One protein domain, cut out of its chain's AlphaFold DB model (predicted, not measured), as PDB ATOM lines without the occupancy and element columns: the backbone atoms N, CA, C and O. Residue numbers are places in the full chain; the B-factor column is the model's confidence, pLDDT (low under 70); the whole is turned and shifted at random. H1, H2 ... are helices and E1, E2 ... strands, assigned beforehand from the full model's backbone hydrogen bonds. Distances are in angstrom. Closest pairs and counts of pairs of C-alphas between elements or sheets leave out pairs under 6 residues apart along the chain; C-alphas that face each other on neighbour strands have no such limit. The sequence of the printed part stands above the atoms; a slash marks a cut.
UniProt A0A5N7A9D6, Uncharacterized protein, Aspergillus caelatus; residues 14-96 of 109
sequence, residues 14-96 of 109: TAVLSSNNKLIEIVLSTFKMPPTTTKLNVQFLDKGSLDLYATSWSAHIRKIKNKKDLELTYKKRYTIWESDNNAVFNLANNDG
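This is residues 14 to 96 of the 109 residues of an uncharacterized protein of Aspergillus caelatus (UniProt A0A5N7A9D6). Picture an open arch: the antiparallel sheet E1 - E2 - E3 makes its span, and legs holding H1 and H3 extend from opposite ends. The printed part has 83 residues, ordered H1 E1 H2 E2 E3 H3, mixed helices and strands. It is extended, radius of gyration of the C-alphas 18.3 A, spanning 45 by 35 by 23 A.

Start at inner strand E2, residues 57 to 64. E1, residues 40 to 45, is antiparallel to it at 151 degrees; N 43 and O 61 are 2.9 A apart, within hydrogen-bond range. E3, residues 71 to 76, forms a hairpin with E2 at 155 degrees; N 58 and O 75 are within range at 2.8 A. H2, residues 51 to 54, only grazes the sheet; its closest C-alphas to E2 are Leu 52 and Ser 58, 6.0 A. H1, residues 25 to 30, and H3, residues 85 to 96, are apart and not on the sheet. Every O i to N i+4 pair is within range in H1, 7 of 8 in H3; H2 is too short for any.

Find E2 at C-alpha 57, (31.926, -12.138, 40.318); it runs 22.0 A. H3 runs 17.3 A to C-alpha 96, (41.058, -3.946, 35.363).

The farthest C-alphas, Ser 19 and Asn 94, are 48.0 A apart. The printed part has no cut and no long link. Residues 82 to 85 have pLDDT under 70.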
ATOM      1  N   THR A  14      35.153 -40.494  51.745       94.31
ATOM      2  CA  THR A  14      35.550 -41.813  52.269       94.31
ATOM      3  C   THR A  14      36.980 -42.212  51.910       94.31
ATOM      4  O   THR A  14      37.570 -43.031  52.605       94.31
ATOM      5  N   ALA A  15      37.548 -41.636  50.847       94.31
ATOM      6  CA  ALA A  15      38.917 -41.908  50.423       94.31
ATOM      7  C   ALA A  15      39.952 -41.052  51.168       94.31
ATOM      8  O   ALA A  15      41.131 -41.395  51.172       94.31
ATOM      9  N   VAL A  16      39.536 -39.927  51.769       95.12
ATOM     10  CA  VAL A  16      40.471 -38.929  52.323       95.12
ATOM     11  C   VAL A  16      40.223 -38.568  53.783       95.12
ATOM     12  O   VAL A  16      41.121 -38.013  54.419       95.12
ATOM     13  N   LEU A  17      39.045 -38.881  54.332       94.69
ATOM     14  CA  LEU A  17      38.681 -38.594  55.717       94.69
ATOM     15  C   LEU A  17      38.524 -39.868  56.549       94.69
ATOM     16  O   LEU A  17      37.967 -40.865  56.100       94.69
ATOM     17  N   SER A  18      38.962 -39.803  57.802       93.81
ATOM     18  CA  SER A  18      38.630 -40.773  58.845       93.81
ATOM     19  C   SER A  18      37.226 -40.534  59.413       93.81
ATOM     20  O   SER A  18      36.605 -39.494  59.192       93.81
ATOM     21  N   SER A  19      36.741 -41.470  60.236       93.44
ATOM     22  CA  SER A  19      35.420 -41.407  60.889       93.44
ATOM     23  C   SER A  19      35.196 -40.173  61.778       93.44
ATOM     24  O   SER A  19      34.057 -39.808  62.052       93.44
ATOM     25  N   ASN A  20      36.263 -39.497  62.210       91.56
ATOM     26  CA  ASN A  20      36.213 -38.245  62.972       91.56
ATOM     27  C   ASN A  20      36.353 -36.978  62.094       91.56
ATOM     28  O   ASN A  20      36.624 -35.898  62.626       91.56
ATOM     29  N   ASN A  21      36.179 -37.094  60.771       89.69
ATOM     30  CA  ASN A  21      36.280 -36.004  59.790       89.69
ATOM     31  C   ASN A  21      37.653 -35.305  59.772       89.69
ATOM     32  O   ASN A  21      37.752 -34.086  59.605       89.69
ATOM     33  N   LYS A  22      38.728 -36.073  59.968       91.62
ATOM     34  CA  LYS A  22      40.121 -35.620  59.831       91.62
ATOM     35  C   LYS A  22      40.745 -36.248  58.594       91.62
ATOM     36  O   LYS A  22      40.309 -37.311  58.174       91.62
ATOM     37  N   LEU A  23      41.758 -35.600  58.020       93.69
ATOM     38  CA  LEU A  23      42.533 -36.211  56.941       93.69
ATOM     39  C   LEU A  23      43.212 -37.486  57.449       93.69
ATOM     40  O   LEU A  23      43.803 -37.476  58.532       93.69
ATOM     41  N   ILE A  24      43.130 -38.559  56.666       95.25
ATOM     42  CA  ILE A  24      43.849 -39.804  56.955       95.25
ATOM     43  C   ILE A  24      45.361 -39.610  56.788       95.25
ATOM     44  O   ILE A  24      45.817 -38.750  56.028       95.25
ATOM     45  N   GLU A  25      46.147 -40.441  57.473       94.56
ATOM     46  CA  GLU A  25      47.606 -40.304  57.547       94.56
ATOM     47  C   GLU A  25      48.284 -40.297  56.172       94.56
ATOM     48  O   GLU A  25      49.148 -39.459  55.921       94.56
ATOM     49  N   ILE A  26      47.839 -41.156  55.250       95.31
ATOM     50  CA  ILE A  26      48.406 -41.219  53.896       95.31
ATOM     51  C   ILE A  26      48.208 -39.913  53.112       95.31
ATOM     52  O   ILE A  26      49.088 -39.515  52.352       95.31
ATOM     53  N   VAL A  27      47.095 -39.200  53.317       94.06
ATOM     54  CA  VAL A  27      46.851 -37.902  52.668       94.06
ATOM     55  C   VAL A  27      47.710 -36.820  53.317       94.06
ATOM     56  O   VAL A  27      48.308 -36.007  52.612       94.06
ATOM     57  N   LEU A  28      47.819 -36.834  54.650       93.88
ATOM     58  CA  LEU A  28      48.685 -35.907  55.379       93.88
ATOM     59  C   LEU A  28      50.146 -36.029  54.929       93.88
ATOM     60  O   LEU A  28      50.770 -35.012  54.629       93.88
ATOM     61  N   SER A  29      50.677 -37.250  54.840       95.00
ATOM     62  CA  SER A  29      52.073 -37.492  54.465       95.00
ATOM     63  C   SER A  29      52.344 -37.191  52.989       95.00
ATOM     64  O   SER A  29      53.309 -36.489  52.686       95.00
ATOM     65  N   THR A  30      51.467 -37.634  52.080       94.44
ATOM     66  CA  THR A  30      51.621 -37.425  50.626       94.44
ATOM     67  C   THR A  30      51.653 -35.942  50.265       94.44
ATOM     68  O   THR A  30      52.529 -35.501  49.522       94.44
ATOM     69  N   PHE A  31      50.732 -35.149  50.823       90.69
ATOM     70  CA  PHE A  31      50.623 -33.714  50.533       90.69
ATOM     71  C   PHE A  31      51.352 -32.826  51.550       90.69
ATOM     72  O   PHE A  31      51.243 -31.604  51.479       90.69
ATOM     73  N   LYS A  32      52.097 -33.421  52.496       92.38
ATOM     74  CA  LYS A  32      52.815 -32.718  53.576       92.38
ATOM     75  C   LYS A  32      51.918 -31.728  54.336       92.38
ATOM     76  O   LYS A  32      52.332 -30.621  54.680       92.38
ATOM     77  N   MET A  33      50.670 -32.122  54.576       90.56
ATOM     78  CA  MET A  33      49.671 -31.280  55.228       90.56
ATOM     79  C   MET A  33      49.892 -31.249  56.746       90.56
ATOM     80  O   MET A  33      50.256 -32.266  57.340       90.56
ATOM     81  N   PRO A  34      49.626 -30.113  57.416       89.38
ATOM     82  CA  PRO A  34      49.671 -30.061  58.869       89.38
ATOM     83  C   PRO A  34      48.566 -30.949  59.478       89.38
ATOM     84  O   PRO A  34      47.460 -31.015  58.938       89.38
ATOM     85  N   PRO A  35      48.803 -31.575  60.646       84.31
ATOM     86  CA  PRO A  35      47.802 -32.415  61.314       84.31
ATOM     87  C   PRO A  35      46.664 -31.591  61.945       84.31
ATOM     88  O   PRO A  35      45.657 -32.128  62.413       84.31
ATOM     89  N   THR A  36      46.821 -30.268  62.001       87.12
ATOM     90  CA  THR A  36      45.857 -29.351  62.596       87.12
ATOM     91  C   THR A  36      44.803 -28.923  61.580       87.12
ATOM     92  O   THR A  36      45.076 -28.589  60.430       87.12
ATOM     93  N   THR A  37      43.547 -28.898  62.024       88.31
ATOM     94  CA  THR A  37      42.436 -28.430  61.191       88.31
ATOM     95  C   THR A  37      42.306 -26.919  61.298       88.31
ATOM     96  O   THR A  37      42.088 -26.388  62.389       88.31
ATOM     97  N   THR A  38      42.335 -26.239  60.156       89.88
ATOM     98  CA  THR A  38      41.971 -24.822  60.079       89.88
ATOM     99  C   THR A  38      40.454 -24.698  60.003       89.88
ATOM    100  O   THR A  38      39.830 -25.225  59.086       89.88
ATOM    101  N   LYS A  39      39.842 -24.005  60.970       91.88
ATOM    102  CA  LYS A  39      38.415 -23.655  60.922       91.88
ATOM    103  C   LYS A  39      38.262 -22.264  60.318       91.88
ATOM    104  O   LYS A  39      38.954 -21.339  60.743       91.88
ATOM    105  N   LEU A  40      37.354 -22.115  59.362       94.19
ATOM    106  CA  LEU A  40      37.072 -20.847  58.700       94.19
ATOM    107  C   LEU A  40      35.570 -20.686  58.470       94.19
ATOM    108  O   LEU A  40      34.880 -21.673  58.234       94.19
ATOM    109  N   ASN A  41      35.098 -19.445  58.532       95.19
ATOM    110  CA  ASN A  41      33.767 -19.041  58.097       95.19
ATOM    111  C   ASN A  41      33.913 -18.153  56.863       95.19
ATOM    112  O   ASN A  41      34.820 -17.317  56.814       95.19
ATOM    113  N   VAL A  42      33.021 -18.329  55.891       95.25
ATOM    114  CA  VAL A  42      32.959 -17.507  54.678       95.25
ATOM    115  C   VAL A  42      31.530 -17.021  54.510       95.25
ATOM    116  O   VAL A  42      30.604 -17.829  54.523       95.25
ATOM    117  N   GLN A  43      31.361 -15.713  54.353       96.19
ATOM    118  CA  GLN A  43      30.093 -15.098  53.988       96.19
ATOM    119  C   GLN A  43      30.208 -14.563  52.566       96.19
ATOM    120  O   GLN A  43      31.023 -13.680  52.305       96.19
ATOM    121  N   PHE A  44      29.390 -15.099  51.663       95.06
ATOM    122  CA  PHE A  44      29.252 -14.577  50.308       95.06
ATOM    123  C   PHE A  44      28.285 -13.396  50.315       95.06
ATOM    124  O   PHE A  44      27.229 -13.459  50.947       95.06
ATOM    125  N   LEU A  45      28.673 -12.320  49.639       96.19
ATOM    126  CA  LEU A  45      27.895 -11.095  49.527       96.19
ATOM    127  C   LEU A  45      27.369 -10.979  48.101       96.19
ATOM    128  O   LEU A  45      28.149 -11.026  47.154       96.19
ATOM    129  N   ASP A  46      26.060 -10.806  47.970       97.06
ATOM    130  CA  ASP A  46      25.385 -10.478  46.718       97.06
ATOM    131  C   ASP A  46      24.064  -9.764  47.040       97.06
ATOM    132  O   ASP A  46      23.621  -9.726  48.195       97.06
ATOM    133  N   LYS A  47      23.424  -9.191  46.026       95.56
ATOM    134  CA  LYS A  47      22.036  -8.742  46.133       95.56
ATOM    135  C   LYS A  47      21.096  -9.944  46.072       95.56
ATOM    136  O   LYS A  47      21.454 -11.005  45.572       95.56
ATOM    137  N   GLY A  48      19.843  -9.741  46.485       96.75
ATOM    138  CA  GLY A  48      18.794 -10.754  46.318       96.75
ATOM    139  C   GLY A  48      18.567 -11.178  44.857       96.75
ATOM    140  O   GLY A  48      18.079 -12.274  44.615       96.75
ATOM    141  N   SER A  49      18.959 -10.339  43.892       97.12
ATOM    142  CA  SER A  49      18.918 -10.623  42.452       97.12
ATOM    143  C   SER A  49      20.104 -11.439  41.922       97.12
ATOM    144  O   SER A  49      20.065 -11.850  40.767       97.12
ATOM    145  N   LEU A  50      21.132 -11.700  42.740       96.06
ATOM    146  CA  LEU A  50      22.337 -12.449  42.359       96.06
ATOM    147  C   LEU A  50      23.153 -11.815  41.209       96.06
ATOM    148  O   LEU A  50      23.727 -12.519  40.375       96.06
ATOM    149  N   ASP A  51      23.206 -10.480  41.150       95.94
ATOM    150  CA  ASP A  51      23.885  -9.728  40.082       95.94
ATOM    151  C   ASP A  51      25.383 -10.083  39.973       95.94
ATOM    152  O   ASP A  51      25.928 -10.186  38.868       95.94
ATOM    153  N   LEU A  52      26.073 -10.262  41.110       94.38
ATOM    154  CA  LEU A  52      27.500 -10.602  41.099       94.38
ATOM    155  C   LEU A  52      27.698 -12.013  40.557       94.38
ATOM    156  O   LEU A  52      28.512 -12.214  39.655       94.38
ATOM    157  N   TYR A  53      26.906 -12.968  41.040       93.12
ATOM    158  CA  TYR A  53      26.947 -14.335  40.539       93.12
ATOM    159  C   TYR A  53      26.681 -14.407  39.027       93.12
ATOM    160  O   TYR A  53      27.456 -15.032  38.299       93.12
ATOM    161  N   ALA A  54      25.646 -13.717  38.536       94.50
ATOM    162  CA  ALA A  54      25.299 -13.673  37.113       94.50
ATOM    163  C   ALA A  54      26.433 -13.102  36.246       94.50
ATOM    164  O   ALA A  54      26.610 -13.495  35.094       94.50
ATOM    165  N   THR A  55      27.247 -12.212  36.813       92.00
ATOM    166  CA  THR A  55      28.413 -11.622  36.149       92.00
ATOM    167  C   THR A  55      29.721 -12.344  36.484       92.00
ATOM    168  O   THR A  55      30.795 -11.811  36.217       92.00
ATOM    169  N   SER A  56      29.678 -13.571  37.018       92.62
ATOM    170  CA  SER A  56      30.859 -14.376  37.393       92.62
ATOM    171  C   SER A  56      31.790 -13.717  38.422       92.62
ATOM    172  O   SER A  56      32.962 -14.090  38.544       92.62
ATOM    173  N   TRP A  57      31.274 -12.745  39.169       93.44
ATOM    174  CA  TRP A  57      31.926 -12.138  40.318       93.44
ATOM    175  C   TRP A  57      31.504 -12.838  41.610       93.44
ATOM    176  O   TRP A  57      30.411 -13.381  41.744       93.44
ATOM    177  N   SER A  58      32.385 -12.806  42.600       93.44
ATOM    178  CA  SER A  58      32.095 -13.256  43.953       93.44
ATOM    179  C   SER A  58      32.828 -12.369  44.945       93.44
ATOM    180  O   SER A  58      34.056 -12.304  44.921       93.44
ATOM    181  N   ALA A  59      32.082 -11.702  45.821       94.31
ATOM    182  CA  ALA A  59      32.628 -10.987  46.964       94.31
ATOM    183  C   ALA A  59      32.407 -11.826  48.224       94.31
ATOM    184  O   ALA A  59      31.309 -12.343  48.447       94.31
ATOM    185  N   HIS A  60      33.442 -11.980  49.045       94.50
ATOM    186  CA  HIS A  60      33.322 -12.730  50.284       94.50
ATOM    187  C   HIS A  60      34.147 -12.141  51.424       94.50
ATOM    188  O   HIS A  60      35.256 -11.640  51.241       94.50
ATOM    189  N   ILE A  61      33.579 -12.250  52.623       95.69
ATOM    190  CA  ILE A  61      34.267 -11.987  53.885       95.69
ATOM    191  C   ILE A  61      34.665 -13.336  54.466       95.69
ATOM    192  O   ILE A  61      33.821 -14.218  54.647       95.69
ATOM    193  N   ARG A  62      35.947 -13.501  54.787       95.69
ATOM    194  CA  ARG A  62      36.485 -14.712  55.403       95.69
ATOM    195  C   ARG A  62      37.012 -14.420  56.802       95.69
ATOM    196  O   ARG A  62      37.774 -13.483  57.033       95.69
ATOM    197  N   LYS A  63      36.634 -15.283  57.748       95.75
ATOM    198  CA  LYS A  63      37.166 -15.302  59.112       95.75
ATOM    199  C   LYS A  63      37.843 -16.632  59.387       95.75
ATOM    200  O   LYS A  63      37.178 -17.664  59.456       95.75
ATOM    201  N   ILE A  64      39.152 -16.608  59.612       94.81
ATOM    202  CA  ILE A  64      39.896 -17.780  60.079       94.81
ATOM    203  C   ILE A  64      39.861 -17.799  61.607       94.81
ATOM    204  O   ILE A  64      40.149 -16.795  62.266       94.81
ATOM    205  N   LYS A  65      39.494 -18.945  62.186       92.81
ATOM    206  CA  LYS A  65      39.474 -19.130  63.637       92.81
ATOM    207  C   LYS A  65      40.871 -18.852  64.206       92.81
ATOM    208  O   LYS A  65      41.860 -19.337  63.666       92.81
ATOM    209  N   ASN A  66      40.935 -18.102  65.306       91.12
ATOM    210  CA  ASN A  66      42.162 -17.681  65.997       91.12
ATOM    211  C   ASN A  66      43.034 -16.641  65.266       91.12
ATOM    212  O   ASN A  66      44.071 -16.263  65.800       91.12
ATOM    213  N   LYS A  67      42.630 -16.127  64.096       92.94
ATOM    214  CA  LYS A  67      43.205 -14.882  63.561       92.94
ATOM    215  C   LYS A  67      42.404 -13.687  64.069       92.94
ATOM    216  O   LYS A  67      41.197 -13.813  64.270       92.94
ATOM    217  N   LYS A  68      43.035 -12.527  64.274       92.44
ATOM    218  CA  LYS A  68      42.340 -11.298  64.705       92.44
ATOM    219  C   LYS A  68      41.552 -10.665  63.561       92.44
ATOM    220  O   LYS A  68      40.392 -10.305  63.748       92.44
ATOM    221  N   ASP A  69      42.138 -10.653  62.377       93.75
ATOM    222  CA  ASP A  69      41.629  -9.867  61.259       93.75
ATOM    223  C   ASP A  69      40.514 -10.589  60.490       93.75
ATOM    224  O   ASP A  69      40.249 -11.785  60.695       93.75
ATOM    225  N   LEU A  70      39.819  -9.818  59.657       92.75
ATOM    226  CA  LEU A  70      38.888 -10.289  58.637       92.75
ATOM    227  C   LEU A  70      39.560 -10.126  57.274       92.75
ATOM    228  O   LEU A  70      40.205  -9.113  57.021       92.75
ATOM    229  N   GLU A  71      39.393 -11.119  56.409       91.69
ATOM    230  CA  GLU A  71      39.876 -11.083  55.030       91.69
ATOM    231  C   GLU A  71      38.690 -10.687  54.131       91.69
ATOM    232  O   GLU A  71      37.665 -11.374  54.130       91.69
ATOM    233  N   LEU A  72      38.802  -9.565  53.409       91.31
ATOM    234  CA  LEU A  72      37.842  -9.164  52.377       91.31
ATOM    235  C   LEU A  72      38.446  -9.471  51.010       91.31
ATOM    236  O   LEU A  72      39.479  -8.907  50.654       91.31
ATOM    237  N   THR A  73      37.773 -10.322  50.245       87.81
ATOM    238  CA  THR A  73      38.271 -10.782  48.950       87.81
ATOM    239  C   THR A  73      37.172 -10.690  47.903       87.81
ATOM    240  O   THR A  73      35.998 -10.956  48.170       87.81
ATOM    241  N   TYR A  74      37.565 -10.350  46.682       89.19
ATOM    242  CA  TYR A  74      36.727 -10.446  45.496       89.19
ATOM    243  C   TYR A  74      37.406 -11.351  44.468       89.19
ATOM    244  O   TYR A  74      38.627 -11.344  44.331       89.19
ATOM    245  N   LYS A  75      36.620 -12.154  43.753       89.31
ATOM    246  CA  LYS A  75      37.107 -13.042  42.695       89.31
ATOM    247  C   LYS A  75      36.220 -12.918  41.465       89.31
ATOM    248  O   LYS A  75      35.000 -13.003  41.577       89.31
ATOM    249  N   LYS A  76      36.846 -12.781  40.298       89.69
ATOM    250  CA  LYS A  76      36.212 -12.887  38.983       89.69
ATOM    251  C   LYS A  76      36.636 -14.200  38.337       89.69
ATOM    252  O   LYS A  76      37.802 -14.578  38.425       89.69
ATOM    253  N   ARG A  77      35.691 -14.915  37.732       88.06
ATOM    254  CA  ARG A  77      35.968 -16.126  36.950       88.06
ATOM    255  C   ARG A  77      35.806 -15.821  35.469       88.06
ATOM    256  O   ARG A  77      34.843 -15.160  35.084       88.06
ATOM    257  N   TYR A  78      36.729 -16.335  34.667       86.75
ATOM    258  CA  TYR A  78      36.654 -16.302  33.215       86.75
ATOM    259  C   TYR A  78      36.604 -17.734  32.701       86.75
ATOM    260  O   TYR A  78      37.367 -18.589  33.152       86.75
ATOM    261  N   THR A  79      35.688 -17.997  31.779       84.44
ATOM    262  CA  THR A  79      35.624 -19.287  31.096       84.44
ATOM    263  C   THR A  79      36.774 -19.368  30.104       84.44
ATOM    264  O   THR A  79      36.910 -18.495  29.247       84.44
ATOM    265  N   ILE A  80      37.588 -20.413  30.216       79.94
ATOM    266  CA  ILE A  80      38.641 -20.722  29.251       79.94
ATOM    267  C   ILE A  80      38.077 -21.748  28.268       79.94
ATOM    268  O   ILE A  80      37.585 -22.796  28.682       79.94
ATOM    269  N   TRP A  81      38.133 -21.428  26.978       78.06
ATOM    270  CA  TRP A  81      37.800 -22.346  25.888       78.06
ATOM    271  C   TRP A  81      39.101 -22.915  25.312       78.06
ATOM    272  O   TRP A  81      40.094 -22.193  25.254       78.06
ATOM    273  N   GLU A  82      39.100 -24.190  24.903       62.88
ATOM    274  CA  GLU A  82      40.291 -25.031  24.641       62.88
ATOM    275  C   GLU A  82      41.329 -24.502  23.621       62.88
ATOM    276  O   GLU A  82      42.352 -25.151  23.418       62.88
ATOM    277  N   SER A  83      41.136 -23.338  22.993       63.47
ATOM    278  CA  SER A  83      42.012 -22.841  21.923       63.47
ATOM    279  C   SER A  83      42.558 -21.414  22.066       63.47
ATOM    280  O   SER A  83      43.424 -21.060  21.267       63.47
ATOM    281  N   ASP A  84      42.146 -20.592  23.045       63.50
ATOM    282  CA  ASP A  84      42.667 -19.212  23.142       63.50
ATOM    283  C   ASP A  84      42.767 -18.664  24.577       63.50
ATOM    284  O   ASP A  84      41.940 -17.888  25.062       63.50
ATOM    285  N   ASN A  85      43.847 -19.051  25.260       68.62
ATOM    286  CA  ASN A  85      44.189 -18.527  26.583       68.62
ATOM    287  C   ASN A  85      44.529 -17.023  26.546       68.62
ATOM    288  O   ASN A  85      44.267 -16.306  27.511       68.62
ATOM    289  N   ASN A  86      45.081 -16.520  25.436       78.56
ATOM    290  CA  ASN A  86      45.530 -15.130  25.332       78.56
ATOM    291  C   ASN A  86      44.350 -14.156  25.264       78.56
ATOM    292  O   ASN A  86      44.402 -13.090  25.880       78.56
ATOM    293  N   ALA A  87      43.263 -14.526  24.580       79.50
ATOM    294  CA  ALA A  87      42.037 -13.732  24.564       79.50
ATOM    295  C   ALA A  87      41.451 -13.540  25.973       79.50
ATOM    296  O   ALA A  87      41.048 -12.430  26.331       79.50
ATOM    297  N   VAL A  88      41.459 -14.590  26.801       81.88
ATOM    298  CA  VAL A  88      40.951 -14.530  28.180       81.88
ATOM    299  C   VAL A  88      41.827 -13.642  29.065       81.88
ATOM    300  O   VAL A  88      41.299 -12.823  29.818       81.88
ATOM    301  N   PHE A  89      43.156 -13.738  28.945       80.00
ATOM    302  CA  PHE A  89      44.065 -12.857  29.686       80.00
ATOM    303  C   PHE A  89      43.908 -11.387  29.282       80.00
ATOM    304  O   PHE A  89      43.874 -10.511  30.146       80.00
ATOM    305  N   ASN A  90      43.740 -11.107  27.987       82.75
ATOM    306  CA  ASN A  90      43.487  -9.751  27.503       82.75
ATOM    307  C   ASN A  90      42.159  -9.195  28.031       82.75
ATOM    308  O   ASN A  90      42.110  -8.045  28.465       82.75
ATOM    309  N   LEU A  91      41.100 -10.011  28.054       83.69
ATOM    310  CA  LEU A  91      39.819  -9.627  28.646       83.69
ATOM    311  C   LEU A  91      39.967  -9.306  30.140       83.69
ATOM    312  O   LEU A  91      39.511  -8.257  30.585       83.69
ATOM    313  N   ALA A  92      40.664 -10.154  30.901       83.25
ATOM    314  CA  ALA A  92      40.884  -9.924  32.326       83.25
ATOM    315  C   ALA A  92      41.671  -8.634  32.608       83.25
ATOM    316  O   ALA A  92      41.345  -7.896  33.545       83.25
ATOM    317  N   ASN A  93      42.680  -8.341  31.782       81.38
ATOM    318  CA  ASN A  93      43.447  -7.099  31.854       81.38
ATOM    319  C   ASN A  93      42.571  -5.873  31.558       81.38
ATOM    320  O   ASN A  93      42.632  -4.894  32.305       81.38
ATOM    321  N   ASN A  94      41.727  -5.943  30.523       82.38
ATOM    322  CA  ASN A  94      40.780  -4.879  30.172       82.38
ATOM    323  C   ASN A  94      39.743  -4.633  31.280       82.38
ATOM    324  O   ASN A  94      39.423  -3.481  31.568       82.38
ATOM    325  N   ASP A  95      39.301  -5.689  31.966       81.12
ATOM    326  CA  ASP A  95      38.395  -5.617  33.123       81.12
ATOM    327  C   ASP A  95      39.075  -5.050  34.390       81.12
ATOM    328  O   ASP A  95      38.476  -4.982  35.466       81.12
ATOM    329  N   GLY A  96      40.333  -4.608  34.284       74.69
ATOM    330  CA  GLY A  96      41.058  -3.946  35.363       74.69
ATOM    331  C   GLY A  96      41.778  -4.907  36.306       74.69
ATOM    332  O   GLY A  96      42.226  -4.475  37.369       74.69
TER     333      GLY A  96